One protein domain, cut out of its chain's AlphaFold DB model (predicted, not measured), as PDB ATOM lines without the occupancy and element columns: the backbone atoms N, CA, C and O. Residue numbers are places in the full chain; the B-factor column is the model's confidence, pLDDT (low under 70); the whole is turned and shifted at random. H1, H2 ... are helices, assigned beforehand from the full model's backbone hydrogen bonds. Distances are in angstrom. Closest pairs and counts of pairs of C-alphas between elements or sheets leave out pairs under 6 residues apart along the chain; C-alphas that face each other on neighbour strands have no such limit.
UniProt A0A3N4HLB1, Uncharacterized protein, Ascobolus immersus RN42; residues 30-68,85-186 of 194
ATOM      1  N   LEU A  30    -101.792  24.146  28.388       97.69
ATOM      2  CA  LEU A  30    -100.800  24.874  29.170       97.69
ATOM      3  C   LEU A  30     -99.384  24.336  28.916       97.69
ATOM      4  O   LEU A  30     -98.473  25.119  28.660       97.69
ATOM      5  N   GLU A  31     -99.205  23.017  28.905       97.88
ATOM      6  CA  GLU A  31     -97.928  22.364  28.601       97.88
ATOM      7  C   GLU A  31     -97.439  22.702  27.189       97.88
ATOM      8  O   GLU A  31     -96.282  23.092  27.013       97.88
ATOM      9  N   ARG A  32     -98.332  22.659  26.190       98.12
ATOM     10  CA  ARG A  32     -98.005  23.099  24.823       98.12
ATOM     11  C   ARG A  32     -97.605  24.571  24.773       98.12
ATOM     12  O   ARG A  32     -96.594  24.894  24.152       98.12
ATOM     13  N   LYS A  33     -98.343  25.462  25.446       97.69
ATOM     14  CA  LYS A  33     -97.985  26.889  25.540       97.69
ATOM     15  C   LYS A  33     -96.595  27.074  26.156       97.69
ATOM     16  O   LYS A  33     -95.783  27.808  25.601       97.69
ATOM     17  N   ARG A  34     -96.295  26.379  27.261       97.88
ATOM     18  CA  ARG A  34     -94.985  26.420  27.936       97.88
ATOM     19  C   ARG A  34     -93.857  25.929  27.032       97.88
ATOM     20  O   ARG A  34     -92.803  26.558  26.990       97.88
ATOM     21  N   LEU A  35     -94.074  24.847  26.284       97.56
ATOM     22  CA  LEU A  35     -93.094  24.317  25.333       97.56
ATOM     23  C   LEU A  35     -92.765  25.337  24.234       97.56
ATOM     24  O   LEU A  35     -91.597  25.652  24.007       97.56
ATOM     25  N   VAL A  36     -93.794  25.908  23.601       97.62
ATOM     26  CA  VAL A  36     -93.632  26.936  22.559       97.62
ATOM     27  C   VAL A  36     -92.971  28.196  23.125       97.62
ATOM     28  O   VAL A  36     -92.118  28.799  22.476       97.62
ATOM     29  N   PHE A  37     -93.328  28.603  24.343       96.19
ATOM     30  CA  PHE A  37     -92.705  29.738  25.020       96.19
ATOM     31  C   PHE A  37     -91.209  29.515  25.270       96.19
ATOM     32  O   PHE A  37     -90.406  30.361  24.887       96.19
ATOM     33  N   ARG A  38     -90.815  28.357  25.819       95.88
ATOM     34  CA  ARG A  38     -89.400  28.004  26.033       95.88
ATOM     35  C   ARG A  38     -88.589  28.076  24.742       95.88
ATOM     36  O   ARG A  38     -87.521  28.672  24.739       95.88
ATOM     37  N   SER A  39     -89.112  27.518  23.649       96.38
ATOM     38  CA  SER A  39     -88.441  27.555  22.343       96.38
ATOM     39  C   SER A  39     -88.230  28.989  21.838       96.38
ATOM     40  O   SER A  39     -87.139  29.330  21.381       96.38
ATOM     41  N   ARG A  40     -89.239  29.857  21.986       95.81
ATOM     42  CA  ARG A  40     -89.133  31.275  21.612       95.81
ATOM     43  C   ARG A  40     -88.124  32.038  22.470       95.81
ATOM     44  O   ARG A  40     -87.341  32.808  21.924       95.81
ATOM     45  N   VAL A  41     -88.104  31.798  23.783       93.12
ATOM     46  CA  VAL A  41     -87.109  32.391  24.692       93.12
ATOM     47  C   VAL A  41     -85.698  31.937  24.325       93.12
ATOM     48  O   VAL A  41     -84.823  32.785  24.200       93.12
ATOM     49  N   ALA A  42     -85.488  30.639  24.086       93.81
ATOM     50  CA  ALA A  42     -84.187  30.105  23.679       93.81
ATOM     51  C   ALA A  42     -83.699  30.744  22.369       93.81
ATOM     52  O   ALA A  42     -82.591  31.263  22.308       93.81
ATOM     53  N   THR A  43     -84.573  30.831  21.361       94.75
ATOM     54  CA  THR A  43     -84.246  31.488  20.082       94.75
ATOM     55  C   THR A  43     -83.867  32.960  20.284       94.75
ATOM     56  O   THR A  43     -82.929  33.460  19.668       94.75
ATOM     57  N   LEU A  44     -84.597  33.680  21.142       90.62
ATOM     58  CA  LEU A  44     -84.309  35.085  21.431       90.62
ATOM     59  C   LEU A  44     -82.960  35.254  22.145       90.62
ATOM     60  O   LEU A  44     -82.213  36.175  21.824       90.62
ATOM     61  N   GLN A  45     -82.635  34.358  23.080       89.94
ATOM     62  CA  GLN A  45     -81.344  34.343  23.767       89.94
ATOM     63  C   GLN A  45     -80.186  34.070  22.816       89.94
ATOM     64  O   GLN A  45     -79.196  34.790  22.866       89.94
ATOM     65  N   GLU A  46     -80.305  33.059  21.954       92.81
ATOM     66  CA  GLU A  46     -79.272  32.703  20.974       92.81
ATOM     67  C   GLU A  46     -78.961  33.885  20.057       92.81
ATOM     68  O   GLU A  46     -77.802  34.254  19.872       92.81
ATOM     69  N   ARG A  47     -80.007  34.544  19.549       92.25
ATOM     70  CA  ARG A  47     -79.865  35.756  18.739       92.25
ATOM     71  C   ARG A  47     -79.232  36.904  19.516       92.25
ATOM     72  O   ARG A  47     -78.322  37.559  19.016       92.25
ATOM     73  N   GLY A  48     -79.677  37.123  20.750       89.38
ATOM     74  CA  GLY A  48     -79.118  38.140  21.632       89.38
ATOM     75  C   GLY A  48     -77.638  37.926  21.938       89.38
ATOM     76  O   GLY A  48     -76.862  38.880  21.905       89.38
ATOM     77  N   ALA A  49     -77.236  36.678  22.183       90.50
ATOM     78  CA  ALA A  49     -75.843  36.299  22.372       90.50
ATOM     79  C   ALA A  49     -75.025  36.558  21.099       90.50
ATOM     80  O   ALA A  49     -73.994  37.220  21.170       90.50
ATOM     81  N   ALA A  50     -75.528  36.149  19.931       92.19
ATOM     82  CA  ALA A  50     -74.862  36.396  18.653       92.19
ATOM     83  C   ALA A  50     -74.681  37.897  18.358       92.19
ATOM     84  O   ALA A  50     -73.604  38.315  17.927       92.19
ATOM     85  N   ALA A  51     -75.700  38.719  18.631       91.31
ATOM     86  CA  ALA A  51     -75.624  40.171  18.487       91.31
ATOM     87  C   ALA A  51     -74.620  40.793  19.471       91.31
ATOM     88  O   ALA A  51     -73.836  41.662  19.089       91.31
ATOM     89  N   ASN A  52     -74.598  40.328  20.726       89.44
ATOM     90  CA  ASN A  52     -73.629  40.780  21.725       89.44
ATOM     91  C   ASN A  52     -72.193  40.413  21.330       89.44
ATOM     92  O   ASN A  52     -71.298  41.242  21.458       89.44
ATOM     93  N   ASP A  53     -71.974  39.213  20.798       91.19
ATOM     94  CA  ASP A  53     -70.664  38.775  20.315       91.19
ATOM     95  C   ASP A  53     -70.206  39.589  19.101       91.19
ATOM     96  O   ASP A  53     -69.044  39.992  19.027       91.19
ATOM     97  N   ALA A  54     -71.111  39.871  18.158       91.06
ATOM     98  CA  ALA A  54     -70.827  40.743  17.023       91.06
ATOM     99  C   ALA A  54     -70.445  42.154  17.489       91.06
ATOM    100  O   ALA A  54     -69.408  42.678  17.083       91.06
ATOM    101  N   PHE A  55     -71.213  42.726  18.418       88.88
ATOM    102  CA  PHE A  55     -70.906  44.024  19.004       88.88
ATOM    103  C   PHE A  55     -69.566  44.025  19.750       88.88
ATOM    104  O   PHE A  55     -68.755  44.923  19.556       88.88
ATOM    105  N   SER A  56     -69.280  42.998  20.549       87.88
ATOM    106  CA  SER A  56     -68.000  42.841  21.246       87.88
ATOM    107  C   SER A  56     -66.813  42.799  20.290       87.88
ATOM    108  O   SER A  56     -65.809  43.465  20.542       87.88
ATOM    109  N   ARG A  57     -66.927  42.063  19.176       88.62
ATOM    110  CA  ARG A  57     -65.891  42.036  18.132       88.62
ATOM    111  C   ARG A  57     -65.691  43.413  17.509       88.62
ATOM    112  O   ARG A  57     -64.548  43.819  17.326       88.62
ATOM    113  N   LEU A  58     -66.774  44.141  17.244       86.25
ATOM    114  CA  LEU A  58     -66.717  45.507  16.720       86.25
ATOM    115  C   LEU A  58     -66.027  46.467  17.690       86.25
ATOM    116  O   LEU A  58     -65.139  47.214  17.287       86.25
ATOM    117  N   ILE A  59     -66.379  46.422  18.976       82.94
ATOM    118  CA  ILE A  59     -65.733  47.237  20.012       82.94
ATOM    119  C   ILE A  59     -64.245  46.909  20.115       82.94
ATOM    120  O   ILE A  59     -63.421  47.819  20.146       82.94
ATOM    121  N   MET A  60     -63.886  45.626  20.114       85.25
ATOM    122  CA  MET A  60     -62.490  45.206  20.164       85.25
ATOM    123  C   MET A  60     -61.711  45.678  18.930       85.25
ATOM    124  O   MET A  60     -60.632  46.242  19.082       85.25
ATOM    125  N   ALA A  61     -62.267  45.516  17.727       84.06
ATOM    126  CA  ALA A  61     -61.637  45.950  16.480       84.06
ATOM    127  C   ALA A  61     -61.471  47.475  16.402       84.06
ATOM    128  O   ALA A  61     -60.442  47.960  15.939       84.06
ATOM    129  N   THR A  62     -62.457  48.232  16.890       76.38
ATOM    130  CA  THR A  62     -62.457  49.699  16.777       76.38
ATOM    131  C   THR A  62     -61.680  50.376  17.909       76.38
ATOM    132  O   THR A  62     -61.130  51.456  17.716       76.38
ATOM    133  N   MET A  63     -61.645  49.779  19.107       75.56
ATOM    134  CA  MET A  63     -61.127  50.426  20.324       75.56
ATOM    135  C   MET A  63     -59.937  49.714  20.965       75.56
ATOM    136  O   MET A  63     -59.369  50.240  21.919       75.56
ATOM    137  N   GLY A  64     -59.612  48.490  20.541       81.06
ATOM    138  CA  GLY A  64     -58.653  47.635  21.247       81.06
ATOM    139  C   GLY A  64     -59.080  47.292  22.680       81.06
ATOM    140  O   GLY A  64     -58.256  46.863  23.485       81.06
ATOM    141  N   LYS A  65     -60.356  47.514  23.028       75.12
ATOM    142  CA  LYS A  65     -60.888  47.277  24.372       75.12
ATOM    143  C   LYS A  65     -61.300  45.817  24.555       75.12
ATOM    144  O   LYS A  65     -61.658  45.162  23.572       75.12
ATOM    145  N   PRO A  66     -61.274  45.307  25.802       71.12
ATOM    146  CA  PRO A  66     -61.782  43.976  26.084       71.12
ATOM    147  C   PRO A  66     -63.230  43.850  25.610       71.12
ATOM    148  O   PRO A  66     -64.001  44.812  25.689       71.12
ATOM    149  N   ALA A  67     -63.584  42.658  25.130       71.94
ATOM    150  CA  ALA A  67     -64.943  42.326  24.725       71.94
ATOM    151  C   ALA A  67     -65.959  42.718  25.812       71.94
ATOM    152  O   ALA A  67     -65.680  42.611  27.011       71.94
ATOM    153  N   VAL A  68     -67.148  43.155  25.389       74.75
ATOM    154  CA  VAL A  68     -68.267  43.371  26.312       74.75
ATOM    155  C   VAL A  68     -68.553  42.045  27.014       74.75
ATOM    156  O   VAL A  68     -68.379  40.975  26.425       74.75
ATOM    157  N   PRO A  85    -105.701  20.781  39.670       94.56
ATOM    158  CA  PRO A  85    -106.990  21.419  39.385       94.56
ATOM    159  C   PRO A  85    -107.206  22.757  40.107       94.56
ATOM    160  O   PRO A  85    -107.938  23.608  39.608       94.56
ATOM    161  N   ARG A  86    -106.555  22.963  41.261       93.75
ATOM    162  CA  ARG A  86    -106.613  24.215  42.029       93.75
ATOM    163  C   ARG A  86    -105.649  25.281  41.502       93.75
ATOM    164  O   ARG A  86    -105.983  26.458  41.553       93.75
ATOM    165  N   THR A  87    -104.468  24.887  41.024       96.12
ATOM    166  CA  THR A  87    -103.404  25.821  40.605       96.12
ATOM    167  C   THR A  87    -103.427  26.144  39.113       96.12
ATOM    168  O   THR A  87    -102.811  27.123  38.702       96.12
ATOM    169  N   ILE A  88    -104.174  25.389  38.298       96.00
ATOM    170  CA  ILE A  88    -104.223  25.592  36.845       96.00
ATOM    171  C   ILE A  88    -104.672  26.994  36.392       96.00
ATOM    172  O   ILE A  88    -104.072  27.482  35.439       96.00
ATOM    173  N   PRO A  89    -105.627  27.701  37.043       94.44
ATOM    174  CA  PRO A  89    -105.960  29.066  36.630       94.44
ATOM    175  C   PRO A  89    -104.789  30.035  36.842       94.44
ATOM    176  O   PRO A  89    -104.459  30.795  35.942       94.44
ATOM    177  N   ALA A  90    -104.105  29.943  37.989       94.25
ATOM    178  CA  ALA A  90    -102.938  30.776  38.284       94.25
ATOM    179  C   ALA A  90    -101.754  30.461  37.354       94.25
ATOM    180  O   ALA A  90    -101.006  31.350  36.965       94.25
ATOM    181  N   ALA A  91    -101.586  29.194  36.964       95.56
ATOM    182  CA  ALA A  91    -100.556  28.794  36.013       95.56
ATOM    183  C   ALA A  91    -100.835  29.297  34.582       95.56
ATOM    184  O   ALA A  91     -99.893  29.599  33.851       95.56
ATOM    185  N   GLU A  92    -102.105  29.398  34.181       96.62
ATOM    186  CA  GLU A  92    -102.513  30.034  32.921       96.62
ATOM    187  C   GLU A  92    -102.288  31.554  32.968       96.62
ATOM    188  O   GLU A  92    -101.682  32.092  32.047       96.62
ATOM    189  N   GLU A  93    -102.666  32.223  34.060       94.69
ATOM    190  CA  GLU A  93    -102.406  33.656  34.260       94.69
ATOM    191  C   GLU A  93    -100.902  33.971  34.247       94.69
ATOM    192  O   GLU A  93    -100.461  34.901  33.574       94.69
ATOM    193  N   GLN A  94    -100.085  33.143  34.910       95.88
ATOM    194  CA  GLN A  94     -98.629  33.261  34.853       95.88
ATOM    195  C   GLN A  94     -98.115  33.191  33.408       95.88
ATOM    196  O   GLN A  94     -97.203  33.933  33.051       95.88
ATOM    197  N   MET A  95     -98.676  32.309  32.572       96.31
ATOM    198  CA  MET A  95     -98.282  32.233  31.163       96.31
ATOM    199  C   MET A  95     -98.602  33.513  30.399       96.31
ATOM    200  O   MET A  95     -97.799  33.914  29.559       96.31
ATOM    201  N   ASP A  96     -99.732  34.151  30.684       93.38
ATOM    202  CA  ASP A  96    -100.112  35.396  30.024       93.38
ATOM    203  C   ASP A  96     -99.182  36.549  30.450       93.38
ATOM    204  O   ASP A  96     -98.697  37.294  29.599       93.38
ATOM    205  N   VAL A  97     -98.820  36.633  31.738       91.56
ATOM    206  CA  VAL A  97     -97.816  37.596  32.238       91.56
ATOM    207  C   VAL A  97     -96.448  37.364  31.591       91.56
ATOM    208  O   VAL A  97     -95.817  38.307  31.112       91.56
ATOM    209  N   LEU A  98     -95.991  36.110  31.534       89.94
ATOM    210  CA  LEU A  98     -94.720  35.753  30.897       89.94
ATOM    211  C   LEU A  98     -94.702  36.123  29.410       89.94
ATOM    212  O   LEU A  98     -93.667  36.559  28.907       89.94
ATOM    213  N   GLU A  99     -95.829  35.981  28.713       94.56
ATOM    214  CA  GLU A  99     -95.953  36.380  27.314       94.56
ATOM    215  C   GLU A  99     -95.795  37.893  27.143       94.56
ATOM    216  O   GLU A  99     -95.040  38.319  26.271       94.56
ATOM    217  N   VAL A 100     -96.430  38.707  27.993       88.19
ATOM    218  CA  VAL A 100     -96.271  40.172  27.969       88.19
ATOM    219  C   VAL A 100     -94.807  40.556  28.184       88.19
ATOM    220  O   VAL A 100     -94.228  41.255  27.351       88.19
ATOM    221  N   CYS A 101     -94.169  40.018  29.229       87.06
ATOM    222  CA  CYS A 101     -92.753  40.272  29.494       87.06
ATOM    223  C   CYS A 101     -91.862  39.836  28.321       87.06
ATOM    224  O   CYS A 101     -90.895  40.521  27.987       87.06
ATOM    225  N   TYR A 102     -92.169  38.708  27.677       89.56
ATOM    226  CA  TYR A 102     -91.440  38.256  26.495       89.56
ATOM    227  C   TYR A 102     -91.571  39.241  25.331       89.56
ATOM    228  O   TYR A 102     -90.560  39.550  24.704       89.56
ATOM    229  N   GLN A 103     -92.766  39.766  25.047       88.56
ATOM    230  CA  GLN A 103     -92.957  40.726  23.952       88.56
ATOM    231  C   GLN A 103     -92.183  42.030  24.191       88.56
ATOM    232  O   GLN A 103     -91.512  42.519  23.279       88.56
ATOM    233  N   GLU A 104     -92.193  42.546  25.422       83.00
ATOM    234  CA  GLU A 104     -91.422  43.736  25.802       83.00
ATOM    235  C   GLU A 104     -89.911  43.519  25.647       83.00
ATOM    236  O   GLU A 104     -89.205  44.349  25.069       83.00
ATOM    237  N   ASN A 105     -89.403  42.376  26.121       84.81
ATOM    238  CA  ASN A 105     -87.991  42.035  25.969       84.81
ATOM    239  C   ASN A 105     -87.630  41.830  24.497       84.81
ATOM    240  O   ASN A 105     -86.624  42.362  24.032       84.81
ATOM    241  N   ARG A 106     -88.468  41.131  23.729       90.69
ATOM    242  CA  ARG A 106     -88.244  40.871  22.305       90.69
ATOM    243  C   ARG A 106     -88.019  42.157  21.518       90.69
ATOM    244  O   ARG A 106     -87.097  42.197  20.709       90.69
ATOM    245  N   ALA A 107     -88.807  43.203  21.765       90.00
ATOM    246  CA  ALA A 107     -88.610  44.496  21.114       90.00
ATOM    247  C   ALA A 107     -87.210  45.071  21.389       90.00
ATOM    248  O   ALA A 107     -86.547  45.534  20.464       90.00
ATOM    249  N   ARG A 108     -86.716  44.976  22.630       87.62
ATOM    250  CA  ARG A 108     -85.371  45.449  23.001       87.62
ATOM    251  C   ARG A 108     -84.255  44.650  22.329       87.62
ATOM    252  O   ARG A 108     -83.292  45.249  21.863       87.62
ATOM    253  N   PHE A 109     -84.387  43.325  22.247       89.06
ATOM    254  CA  PHE A 109     -83.402  42.473  21.566       89.06
ATOM    255  C   PHE A 109     -83.349  42.753  20.066       89.06
ATOM    256  O   PHE A 109     -82.269  42.960  19.524       89.06
ATOM    257  N   LEU A 110     -84.508  42.825  19.410       91.94
ATOM    258  CA  LEU A 110     -84.574  43.140  17.983       91.94
ATOM    259  C   LEU A 110     -84.043  44.540  17.688       91.94
ATOM    260  O   LEU A 110     -83.322  44.738  16.715       91.94
ATOM    261  N   TRP A 111     -84.348  45.512  18.549       93.69
ATOM    262  CA  TRP A 111     -83.746  46.832  18.438       93.69
ATOM    263  C   TRP A 111     -82.219  46.757  18.544       93.69
ATOM    264  O   TRP A 111     -81.528  47.341  17.711       93.69
ATOM    265  N   PHE A 112     -81.688  46.010  19.515       91.00
ATOM    266  CA  PHE A 112     -80.244  45.868  19.679       91.00
ATOM    267  C   PHE A 112     -79.581  45.234  18.451       91.00
ATOM    268  O   PHE A 112     -78.540  45.718  18.028       91.00
ATOM    269  N   GLU A 113     -80.198  44.235  17.818       92.94
ATOM    270  CA  GLU A 113     -79.706  43.690  16.546       92.94
ATOM    271  C   GLU A 113     -79.610  44.771  15.463       92.94
ATOM    272  O   GLU A 113     -78.545  44.964  14.887       92.94
ATOM    273  N   THR A 114     -80.675  45.559  15.254       93.00
ATOM    274  CA  THR A 114     -80.640  46.657  14.267       93.00
ATOM    275  C   THR A 114     -79.597  47.722  14.607       93.00
ATOM    276  O   THR A 114     -79.019  48.341  13.716       93.00
ATOM    277  N   PHE A 115     -79.345  47.949  15.899       91.81
ATOM    278  CA  PHE A 115     -78.298  48.851  16.361       91.81
ATOM    279  C   PHE A 115     -76.906  48.302  16.028       91.81
ATOM    280  O   PHE A 115     -76.070  49.054  15.533       91.81
ATOM    281  N   VAL A 116     -76.663  47.008  16.257       90.94
ATOM    282  CA  VAL A 116     -75.394  46.345  15.921       90.94
ATOM    283  C   VAL A 116     -75.163  46.341  14.412       90.94
ATOM    284  O   VAL A 116     -74.061  46.676  13.983       90.94
ATOM    285  N   ASP A 117     -76.193  46.075  13.608       90.81
ATOM    286  CA  ASP A 117     -76.121  46.175  12.145       90.81
ATOM    287  C   ASP A 117     -75.776  47.602  11.695       90.81
ATOM    288  O   ASP A 117     -74.939  47.804  10.812       90.81
ATOM    289  N   GLY A 118     -76.382  48.609  12.332       89.00
ATOM    290  CA  GLY A 118     -76.045  50.015  12.119       89.00
ATOM    291  C   GLY A 118     -74.600  50.337  12.472       89.00
ATOM    292  O   GLY A 118     -73.908  50.999  11.699       89.00
ATOM    293  N   PHE A 119     -74.125  49.809  13.598       86.38
ATOM    294  CA  PHE A 119     -72.754  49.985  14.055       86.38
ATOM    295  C   PHE A 119     -71.742  49.343  13.101       86.38
ATOM    296  O   PHE A 119     -70.750  49.975  12.745       86.38
ATOM    297  N   GLN A 120     -72.020  48.126  12.631       87.38
ATOM    298  CA  GLN A 120     -71.200  47.417  11.649       87.38
ATOM    299  C   GLN A 120     -71.155  48.166  10.312       87.38
ATOM    300  O   GLN A 120     -70.077  48.422   9.784       87.38
ATOM    301  N   ALA A 121     -72.307  48.584   9.778       86.06
ATOM    302  CA  ALA A 121     -72.371  49.321   8.514       86.06
ATOM    303  C   ALA A 121     -71.639  50.673   8.580       86.06
ATOM    304  O   ALA A 121     -71.022  51.112   7.604       86.06
ATOM    305  N   TRP A 122     -71.691  51.329   9.739       81.44
ATOM    306  CA  TRP A 122     -70.914  52.531  10.003       81.44
ATOM    307  C   TRP A 122     -69.409  52.243  10.065       81.44
ATOM    308  O   TRP A 122     -68.637  52.978   9.456       81.44
ATOM    309  N   HIS A 123     -68.993  51.162  10.725       80.75
ATOM    310  CA  HIS A 123     -67.591  50.744  10.780       80.75
ATOM    311  C   HIS A 123     -67.025  50.409   9.386       80.75
ATOM    312  O   HIS A 123     -65.967  50.914   9.017       80.75
ATOM    313  N   ASP A 124     -67.740  49.611   8.590       81.19
ATOM    314  CA  ASP A 124     -67.212  49.054   7.336       81.19
ATOM    315  C   ASP A 124     -67.259  50.033   6.163       81.19
ATOM    316  O   ASP A 124     -66.358  50.063   5.327       81.19
ATOM    317  N   MET A 125     -68.337  50.813   6.066       70.12
ATOM    318  CA  MET A 125     -68.639  51.624   4.883       70.12
ATOM    319  C   MET A 125     -68.945  53.081   5.224       70.12
ATOM    320  O   MET A 125     -69.306  53.845   4.329       70.12
ATOM    321  N   ARG A 126     -68.838  53.474   6.504       67.44
ATOM    322  CA  ARG A 126     -69.215  54.813   6.989       67.44
ATOM    323  C   ARG A 126     -70.618  55.196   6.539       67.44
ATOM    324  O   ARG A 126     -70.861  56.343   6.178       67.44
ATOM    325  N   ASN A 127     -71.531  54.223   6.518       69.56
ATOM    326  CA  ASN A 127     -72.896  54.434   6.064       69.56
ATOM    327  C   ASN A 127     -73.859  54.556   7.259       69.56
ATOM    328  O   ASN A 127     -74.374  53.548   7.749       69.56
ATOM    329  N   PRO A 128     -74.160  55.780   7.715       68.00
ATOM    330  CA  PRO A 128     -74.988  56.009   8.894       68.00
ATOM    331  C   PRO A 128     -76.481  55.800   8.660       68.00
ATOM    332  O   PRO A 128     -77.263  55.850   9.608       68.00
ATOM    333  N   THR A 129     -76.915  55.552   7.418       78.88
ATOM    334  CA  THR A 129     -78.341  55.324   7.122       78.88
ATOM    335  C   THR A 129     -78.924  54.145   7.897       78.88
ATOM    336  O   THR A 129     -80.103  54.169   8.244       78.88
ATOM    337  N   LYS A 130     -78.100  53.162   8.271       84.62
ATOM    338  CA  LYS A 130     -78.533  52.021   9.083       84.62
ATOM    339  C   LYS A 130     -78.838  52.372  10.541       84.62
ATOM    340  O   LYS A 130     -79.724  51.763  11.134       84.62
ATOM    341  N   PHE A 131     -78.223  53.412  11.104       87.81
ATOM    342  CA  PHE A 131     -78.636  53.904  12.421       87.81
ATOM    343  C   PHE A 131     -80.041  54.519  12.391       87.81
ATOM    344  O   PHE A 131     -80.789  54.373  13.357       87.81
ATOM    345  N   TRP A 132     -80.455  55.118  11.269       89.12
ATOM    346  CA  TRP A 132     -81.819  55.638  11.128       89.12
ATOM    347  C   TRP A 132     -82.868  54.524  11.137       89.12
ATOM    348  O   TRP A 132     -83.968  54.726  11.652       89.12
ATOM    349  N   GLU A 133     -82.543  53.338  10.617       91.44
ATOM    350  CA  GLU A 133     -83.411  52.157  10.719       91.44
ATOM    351  C   GLU A 133     -83.596  51.741  12.185       91.44
ATOM    352  O   GLU A 133     -84.731  51.570  12.633       91.44
ATOM    353  N   SER A 134     -82.504  51.679  12.956       92.94
ATOM    354  CA  SER A 134     -82.548  51.373  14.392       92.94
ATOM    355  C   SER A 134     -83.332  52.423  15.193       92.94
ATOM    356  O   SER A 134     -84.159  52.076  16.040       92.94
ATOM    357  N   TYR A 135     -83.158  53.711  14.879       93.44
ATOM    358  CA  TYR A 135     -83.940  54.800  15.471       93.44
ATOM    359  C   TYR A 135     -85.441  54.662  15.176       93.44
ATOM    360  O   TYR A 135     -86.264  54.703  16.093       93.44
ATOM    361  N   ARG A 136     -85.815  54.460  13.907       93.94
ATOM    362  CA  ARG A 136     -87.222  54.286  13.510       93.94
ATOM    363  C   ARG A 136     -87.834  53.068  14.185       93.94
ATOM    364  O   ARG A 136     -88.962  53.148  14.665       93.94
ATOM    365  N   PHE A 137     -87.081  51.973  14.275       94.31
ATOM    366  CA  PHE A 137     -87.504  50.787  15.005       94.31
ATOM    367  C   PHE A 137     -87.779  51.116  16.478       94.31
ATOM    368  O   PHE A 137     -88.864  50.817  16.972       94.31
ATOM    369  N   ALA A 138     -86.853  51.800  17.161       92.94
ATOM    370  CA  ALA A 138     -87.032  52.217  18.552       92.94
ATOM    371  C   ALA A 138     -88.277  53.093  18.745       92.94
ATOM    372  O   ALA A 138     -89.022  52.903  19.706       92.94
ATOM    373  N   LYS A 139     -88.532  54.025  17.818       93.12
ATOM    374  CA  LYS A 139     -89.708  54.901  17.844       93.12
ATOM    375  C   LYS A 139     -91.010  54.109  17.688       93.12
ATOM    376  O   LYS A 139     -91.916  54.264  18.501       93.12
ATOM    377  N   VAL A 140     -91.092  53.241  16.676       94.19
ATOM    378  CA  VAL A 140     -92.290  52.433  16.371       94.19
ATOM    379  C   VAL A 140     -92.598  51.436  17.487       94.19
ATOM    380  O   VAL A 140     -93.760  51.233  17.819       94.19
ATOM    381  N   GLN A 141     -91.570  50.838  18.093       91.88
ATOM    382  CA  GLN A 141     -91.729  49.898  19.206       91.88
ATOM    383  C   GLN A 141     -91.914  50.585  20.569       91.88
ATOM    384  O   GLN A 141     -91.969  49.905  21.590       91.88
ATOM    385  N   GLY A 142     -91.976  51.922  20.619       90.56
ATOM    386  CA  GLY A 142     -92.154  52.667  21.868       90.56
ATOM    387  C   GLY A 142     -90.949  52.622  22.816       90.56
ATOM    388  O   GLY A 142     -91.073  53.004  23.975       90.56
ATOM    389  N   LEU A 143     -89.777  52.192  22.339       87.56
ATOM    390  CA  LEU A 143     -88.524  52.202  23.105       87.56
ATOM    391  C   LEU A 143     -87.960  53.622  23.261       87.56
ATOM    392  O   LEU A 143     -87.179  53.878  24.173       87.56
ATOM    393  N   TYR A 144     -88.361  54.544  22.381       89.06
ATOM    394  CA  TYR A 144     -87.989  55.953  22.441       89.06
ATOM    395  C   TYR A 144     -89.182  56.865  22.139       89.06
ATOM    396  O   TYR A 144     -89.801  56.780  21.080       89.06
ATOM    397  N   SER A 145     -89.477  57.802  23.039       88.19
ATOM    398  CA  SER A 145     -90.577  58.766  22.888       88.19
ATOM    399  C   SER A 145     -90.114  60.211  22.674       88.19
ATOM    400  O   SER A 145     -90.935  61.042  22.295       88.19
ATOM    401  N   GLY A 146     -88.815  60.502  22.802       87.81
ATOM    402  CA  GLY A 146     -88.269  61.857  22.683       87.81
ATOM    403  C   GLY A 146     -88.246  62.435  21.259       87.81
ATOM    404  O   GLY A 146     -88.805  61.868  20.312       87.81
ATOM    405  N   LYS A 147     -87.609  63.601  21.118       89.62
ATOM    406  CA  LYS A 147     -87.539  64.358  19.861       89.62
ATOM    407  C   LYS A 147     -86.714  63.621  18.799       89.62
ATOM    408  O   LYS A 147     -85.769  62.906  19.106       89.62
ATOM    409  N   GLU A 148     -87.075  63.800  17.534       90.06
ATOM    410  CA  GLU A 148     -86.247  63.324  16.428       90.06
ATOM    411  C   GLU A 148     -84.880  64.033  16.419       90.06
ATOM    412  O   GLU A 148     -84.842  65.261  16.570       90.06
ATOM    413  N   PRO A 149     -83.767  63.285  16.298       89.31
ATOM    414  CA  PRO A 149     -82.442  63.883  16.208       89.31
ATOM    415  C   PRO A 149     -82.336  64.740  14.941       89.31
ATOM    416  O   PRO A 149     -82.774  64.337  13.866       89.31
ATOM    417  N   GLY A 150     -81.750  65.930  15.058       87.94
ATOM    418  CA  GLY A 150     -81.537  66.849  13.937       87.94
ATOM    419  C   GLY A 150     -80.258  66.560  13.150       87.94
ATOM    420  O   GLY A 150     -80.052  67.125  12.078       87.94
ATOM    421  N   SER A 151     -79.388  65.694  13.672       86.06
ATOM    422  CA  SER A 151     -78.136  65.301  13.030       86.06
ATOM    423  C   SER A 151     -77.799  63.830  13.267       86.06
ATOM    424  O   SER A 151     -78.286  63.193  14.200       86.06
ATOM    425  N   GLU A 152     -76.907  63.296  12.435       81.19
ATOM    426  CA  GLU A 152     -76.368  61.942  12.587       81.19
ATOM    427  C   GLU A 152     -75.679  61.733  13.943       81.19
ATOM    428  O   GLU A 152     -75.897  60.722  14.603       81.19
ATOM    429  N   THR A 153     -74.909  62.724  14.398       81.00
ATOM    430  CA  THR A 153     -74.226  62.683  15.696       81.00
ATOM    431  C   THR A 153     -75.224  62.558  16.847       81.00
ATOM    432  O   THR A 153     -75.025  61.762  17.762       81.00
ATOM    433  N   GLU A 154     -76.310  63.335  16.801       84.81
ATOM    434  CA  GLU A 154     -77.384  63.258  17.796       84.81
ATOM    435  C   GLU A 154     -78.074  61.894  17.770       84.81
ATOM    436  O   GLU A 154     -78.338  61.327  18.827       84.81
ATOM    437  N   MET A 155     -78.313  61.338  16.579       88.00
ATOM    438  CA  MET A 155     -78.901  60.010  16.426       88.00
ATOM    439  C   MET A 155     -78.015  58.922  17.042       88.00
ATOM    440  O   MET A 155     -78.509  58.100  17.811       88.00
ATOM    441  N   VAL A 156     -76.716  58.911  16.734       81.56
ATOM    442  CA  VAL A 156     -75.781  57.917  17.284       81.56
ATOM    443  C   VAL A 156     -75.721  58.023  18.809       81.56
ATOM    444  O   VAL A 156     -75.828  57.010  19.496       81.56
ATOM    445  N   ASN A 157     -75.632  59.242  19.349       82.06
ATOM    446  CA  ASN A 157     -75.622  59.469  20.796       82.06
ATOM    447  C   ASN A 157     -76.899  58.965  21.477       82.06
ATOM    448  O   ASN A 157     -76.821  58.282  22.495       82.06
ATOM    449  N   LEU A 158     -78.062  59.242  20.891       87.44
ATOM    450  CA  LEU A 158     -79.358  58.777  21.381       87.44
ATOM    451  C   LEU A 158     -79.438  57.246  21.407       87.44
ATOM    452  O   LEU A 158     -79.888  56.662  22.390       87.44
ATOM    453  N   LEU A 159     -78.994  56.569  20.347       87.50
ATOM    454  CA  LEU A 159     -79.016  55.104  20.303       87.50
ATOM    455  C   LEU A 159     -78.061  54.485  21.333       87.50
ATOM    456  O   LEU A 159     -78.381  53.458  21.932       87.50
ATOM    457  N   LEU A 160     -76.922  55.131  21.593       80.50
ATOM    458  CA  LEU A 160     -76.002  54.733  22.660       80.50
ATOM    459  C   LEU A 160     -76.615  54.939  24.052       80.50
ATOM    460  O   LEU A 160     -76.481  54.067  24.909       80.50
ATOM    461  N   GLU A 161     -77.329  56.041  24.277       82.69
ATOM    462  CA  GLU A 161     -78.078  56.280  25.518       82.69
ATOM    463  C   GLU A 161     -79.105  55.177  25.770       82.69
ATOM    464  O   GLU A 161     -79.119  54.582  26.850       82.69
ATOM    465  N   LEU A 162     -79.893  54.837  24.744       83.50
ATOM    466  CA  LEU A 162     -80.847  53.731  24.799       83.50
ATOM    467  C   LEU A 162     -80.157  52.401  25.123       83.50
ATOM    468  O   LEU A 162     -80.682  51.614  25.912       83.50
ATOM    469  N   LYS A 163     -78.960  52.153  24.574       81.75
ATOM    470  CA  LYS A 163     -78.206  50.916  24.831       81.75
ATOM    471  C   LYS A 163     -77.705  50.836  26.270       81.75
ATOM    472  O   LYS A 163     -77.677  49.745  26.847       81.75
ATOM    473  N   CYS A 164     -77.270  51.966  26.816       73.50
ATOM    474  CA  CYS A 164     -76.739  52.079  28.170       73.50
ATOM    475  C   CYS A 164     -77.837  52.218  29.235       73.50
ATOM    476  O   CYS A 164     -77.524  52.179  30.421       73.50
ATOM    477  N   GLY A 165     -79.106  52.364  28.835       66.38
ATOM    478  CA  GLY A 165     -80.215  52.605  29.759       66.38
ATOM    479  C   GLY A 165     -80.138  53.974  30.438       66.38
ATOM    480  O   GLY A 165     -80.658  54.139  31.538       66.38
ATOM    481  N   LEU A 166     -79.464  54.940  29.808       52.53
ATOM    482  CA  LEU A 166     -79.326  56.291  30.338       52.53
ATOM    483  C   LEU A 166     -80.528  57.138  29.905       52.53
ATOM    484  O   LEU A 166     -80.938  57.056  28.743       52.53
ATOM    485  N   PRO A 167     -81.116  57.943  30.805       47.06
ATOM    486  CA  PRO A 167     -82.211  58.824  30.437       47.06
ATOM    487  C   PRO A 167     -81.739  59.845  29.383       47.06
ATOM    488  O   PRO A 167     -80.666  60.437  29.540       47.06
ATOM    489  N   PRO A 168     -82.521  60.072  28.313       45.72
ATOM    490  CA  PRO A 168     -82.146  61.017  27.273       45.72
ATOM    491  C   PRO A 168     -82.166  62.456  27.802       45.72
ATOM    492  O   PRO A 168     -83.174  62.903  28.349       45.72
ATOM    493  N   GLY A 169     -81.064  63.190  27.614       47.72
ATOM    494  CA  GLY A 169     -80.960  64.624  27.929       47.72
ATOM    495  C   GLY A 169     -80.062  65.014  29.111       47.72
ATOM    496  O   GLY A 169     -79.787  66.201  29.264       47.72
ATOM    497  N   ASP A 170     -79.541  64.066  29.894       44.44
ATOM    498  CA  ASP A 170     -78.635  64.368  31.015       44.44
ATOM    499  C   ASP A 170     -77.159  64.205  30.596       44.44
ATOM    500  O   ASP A 170     -76.467  63.239  30.918       44.44
ATOM    501  N   MET A 171     -76.679  65.128  29.753       44.12
ATOM    502  CA  MET A 171     -75.289  65.117  29.261       44.12
ATOM    503  C   MET A 171     -74.270  65.654  30.277       44.12
ATOM    504  O   MET A 171     -73.075  65.424  30.104       44.12
ATOM    505  N   ALA A 172     -74.720  66.367  31.314       42.88
ATOM    506  CA  ALA A 172     -73.849  67.071  32.257       42.88
ATOM    507  C   ALA A 172     -73.235  66.158  33.339       42.88
ATOM    508  O   ALA A 172     -72.266  66.547  33.984       42.88
ATOM    509  N   SER A 173     -73.758  64.942  33.513       44.91
ATOM    510  CA  SER A 173     -73.371  63.981  34.556       44.91
ATOM    511  C   SER A 173     -72.670  62.731  33.992       44.91
ATOM    512  O   SER A 173     -72.831  61.625  34.507       44.91
ATOM    513  N   ARG A 174     -71.912  62.864  32.893       55.06
ATOM    514  CA  ARG A 174     -71.412  61.701  32.140       55.06
ATOM    515  C   ARG A 174     -70.070  61.138  32.610       55.06
ATOM    516  O   ARG A 174     -69.018  61.740  32.433       55.06
ATOM    517  N   ASP A 175     -70.196  59.909  33.099       54.31
ATOM    518  CA  ASP A 175     -69.251  58.791  33.161       54.31
ATOM    519  C   ASP A 175     -68.301  58.711  31.936       54.31
ATOM    520  O   ASP A 175     -68.732  58.892  30.789       54.31
ATOM    521  N   GLU A 176     -67.016  58.396  32.163       51.34
ATOM    522  CA  GLU A 176     -65.915  58.373  31.169       51.34
ATOM    523  C   GLU A 176     -66.267  57.622  29.868       51.34
ATOM    524  O   GLU A 176     -65.844  58.004  28.775       51.34
ATOM    525  N   ARG A 177     -67.116  56.592  29.955       47.41
ATOM    526  CA  ARG A 177     -67.472  55.689  28.847       47.41
ATOM    527  C   ARG A 177     -68.178  56.372  27.675       47.41
ATOM    528  O   ARG A 177     -67.994  55.971  26.528       47.41
ATOM    529  N   LEU A 178     -68.993  57.394  27.935       49.28
ATOM    530  CA  LEU A 178     -69.735  58.117  26.892       49.28
ATOM    531  C   LEU A 178     -68.862  59.159  26.185       49.28
ATOM    532  O   LEU A 178     -69.035  59.401  24.987       49.28
ATOM    533  N   VAL A 179     -67.896  59.729  26.911       53.59
ATOM    534  CA  VAL A 179     -66.860  60.620  26.373       53.59
ATOM    535  C   VAL A 179     -65.916  59.840  25.464       53.59
ATOM    536  O   VAL A 179     -65.626  60.286  24.358       53.59
ATOM    537  N   GLU A 180     -65.500  58.636  25.853       56.22
ATOM    538  CA  GLU A 180     -64.668  57.771  25.009       56.22
ATOM    539  C   GLU A 180     -65.376  57.370  23.705       56.22
ATOM    540  O   GLU A 180     -64.776  57.410  22.631       56.22
ATOM    541  N   PHE A 181     -66.674  57.063  23.763       54.28
ATOM    542  CA  PHE A 181     -67.449  56.660  22.587       54.28
ATOM    543  C   PHE A 181     -67.768  57.832  21.639       54.28
ATOM    544  O   PHE A 181     -67.682  57.692  20.421       54.28
ATOM    545  N   THR A 182     -68.073  59.023  22.168       56.47
ATOM    546  CA  THR A 182     -68.209  60.245  21.344       56.47
ATOM    547  C   THR A 182     -66.872  60.705  20.766       56.47
ATOM    548  O   THR A 182     -66.829  61.225  19.650       56.47
ATOM    549  N   THR A 183     -65.769  60.478  21.481       59.31
ATOM    550  CA  THR A 183     -64.406  60.671  20.962       59.31
ATOM    551  C   THR A 183     -64.126  59.703  19.810       59.31
ATOM    552  O   THR A 183     -63.536  60.109  18.814       59.31
ATOM    553  N   LEU A 184     -64.652  58.475  19.871       56.72
ATOM    554  CA  LEU A 184     -64.606  57.500  18.780       56.72
ATOM    555  C   LEU A 184     -65.410  57.937  17.552       56.72
ATOM    556  O   LEU A 184     -64.905  57.859  16.437       56.72
ATOM    557  N   TYR A 185     -66.636  58.434  17.747       54.19
ATOM    558  CA  TYR A 185     -67.440  58.989  16.656       54.19
ATOM    559  C   TYR A 185     -66.677  60.111  15.942       54.19
ATOM    560  O   TYR A 185     -66.590  60.124  14.717       54.19
ATOM    561  N   LYS A 186     -66.034  61.003  16.708       56.41
ATOM    562  CA  LYS A 186     -65.179  62.060  16.157       56.41
ATOM    563  C   LYS A 186     -63.939  61.495  15.452       56.41
ATOM    564  O   LYS A 186     -63.633  61.958  14.362       56.41
TER     565      LYS A 186
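Overview. This is residues 30 to 68 and 85 to 186 of the 194 residues of an uncharacterized protein of Ascobolus immersus RN42 (UniProt A0A3N4HLB1). Two long helices, H1 and H2, run side by side the same way and make the length of the domain, with a smaller head of three short helices at the end where H2 finishes. There the chain folds back in a helical hairpin, so that H3 covers residues 111 to 122 of H2; H4 packs on H3, and H5, modelled with low confidence, is at the far side of H4. The printed part has 141 residues with five named helices, H1 to H5 in chain order, and no named strand; the class is all helix. The whole is loose, with a radius of gyration of the C-alphas of 18.3 A, and spans 63 by 30 by 27 A.

Arrangement. The longest helix is H2, residues 88 to 125. It touches H1, residues 30 to 63, at a shallow tilt of 23 degrees, the same way; their closest C-alphas, those of Ala 51 and Glu 113, are 5.7 A apart. H2 and H3, residues 129 to 140, form a hairpin, opposite ways at a shallow tilt of 21 degrees, with the closest C-alphas, of Gly 118 and Lys 130, at 4.4 A. H3 touches H4, residues 152 to 164, with residues 131 to 135 alone, at a steep tilt of 54 degrees; the closest C-alphas are those of Tyr 135 and Leu 159, 6.9 A. H4 and H2 are close but not clearly touching, with the C-alphas of Phe 115 and Leu 159 closest at 7.4 A. H5, residues 176 to 186, touches no helix: it is close to but not clearly touching H4, with the C-alphas of Asn 157 and Thr 182 closest at 7.5 A, and H1 and H5 are near each other. H1 is apart from H3 and from H4. The helix packing is mostly aligned, but only just: of 3 touching pairs 2 are at a shallow tilt. Every O i to N i+4 pair is within hydrogen-bond range in H1, H4 and H5; in H2 it is 33 of 34, in H3 7 of 8.

Along the chain. H2 is 54.5 A long, from C-alpha 88 at (-104.223, 25.592, 36.845) to C-alpha 125 at (-68.639, 51.624, 4.883). H1 is 48.0 A long and begins at C-alpha 30 at (-100.800, 24.874, 29.170). H3 measures 17.0 A, H4 18.4 A and H5 15.5 A; H5 ends at C-alpha 186 at (-65.179, 62.060, 16.157).

Size, cuts and confidence. The C-alphas farthest apart, of Pro 85 and Lys 186, are 62.8 A apart. Residues 69 to 84 are not printed, and C-alphas 68 and 85 are 46.4 A apart across the cut. H2 to H3 is a tight link; H3 to H4 and H4 to H5 are long, 11 residues each. The mean pLDDT of the printed part is 82.7, with residues 126 to 128 and 165 to 186 under 70.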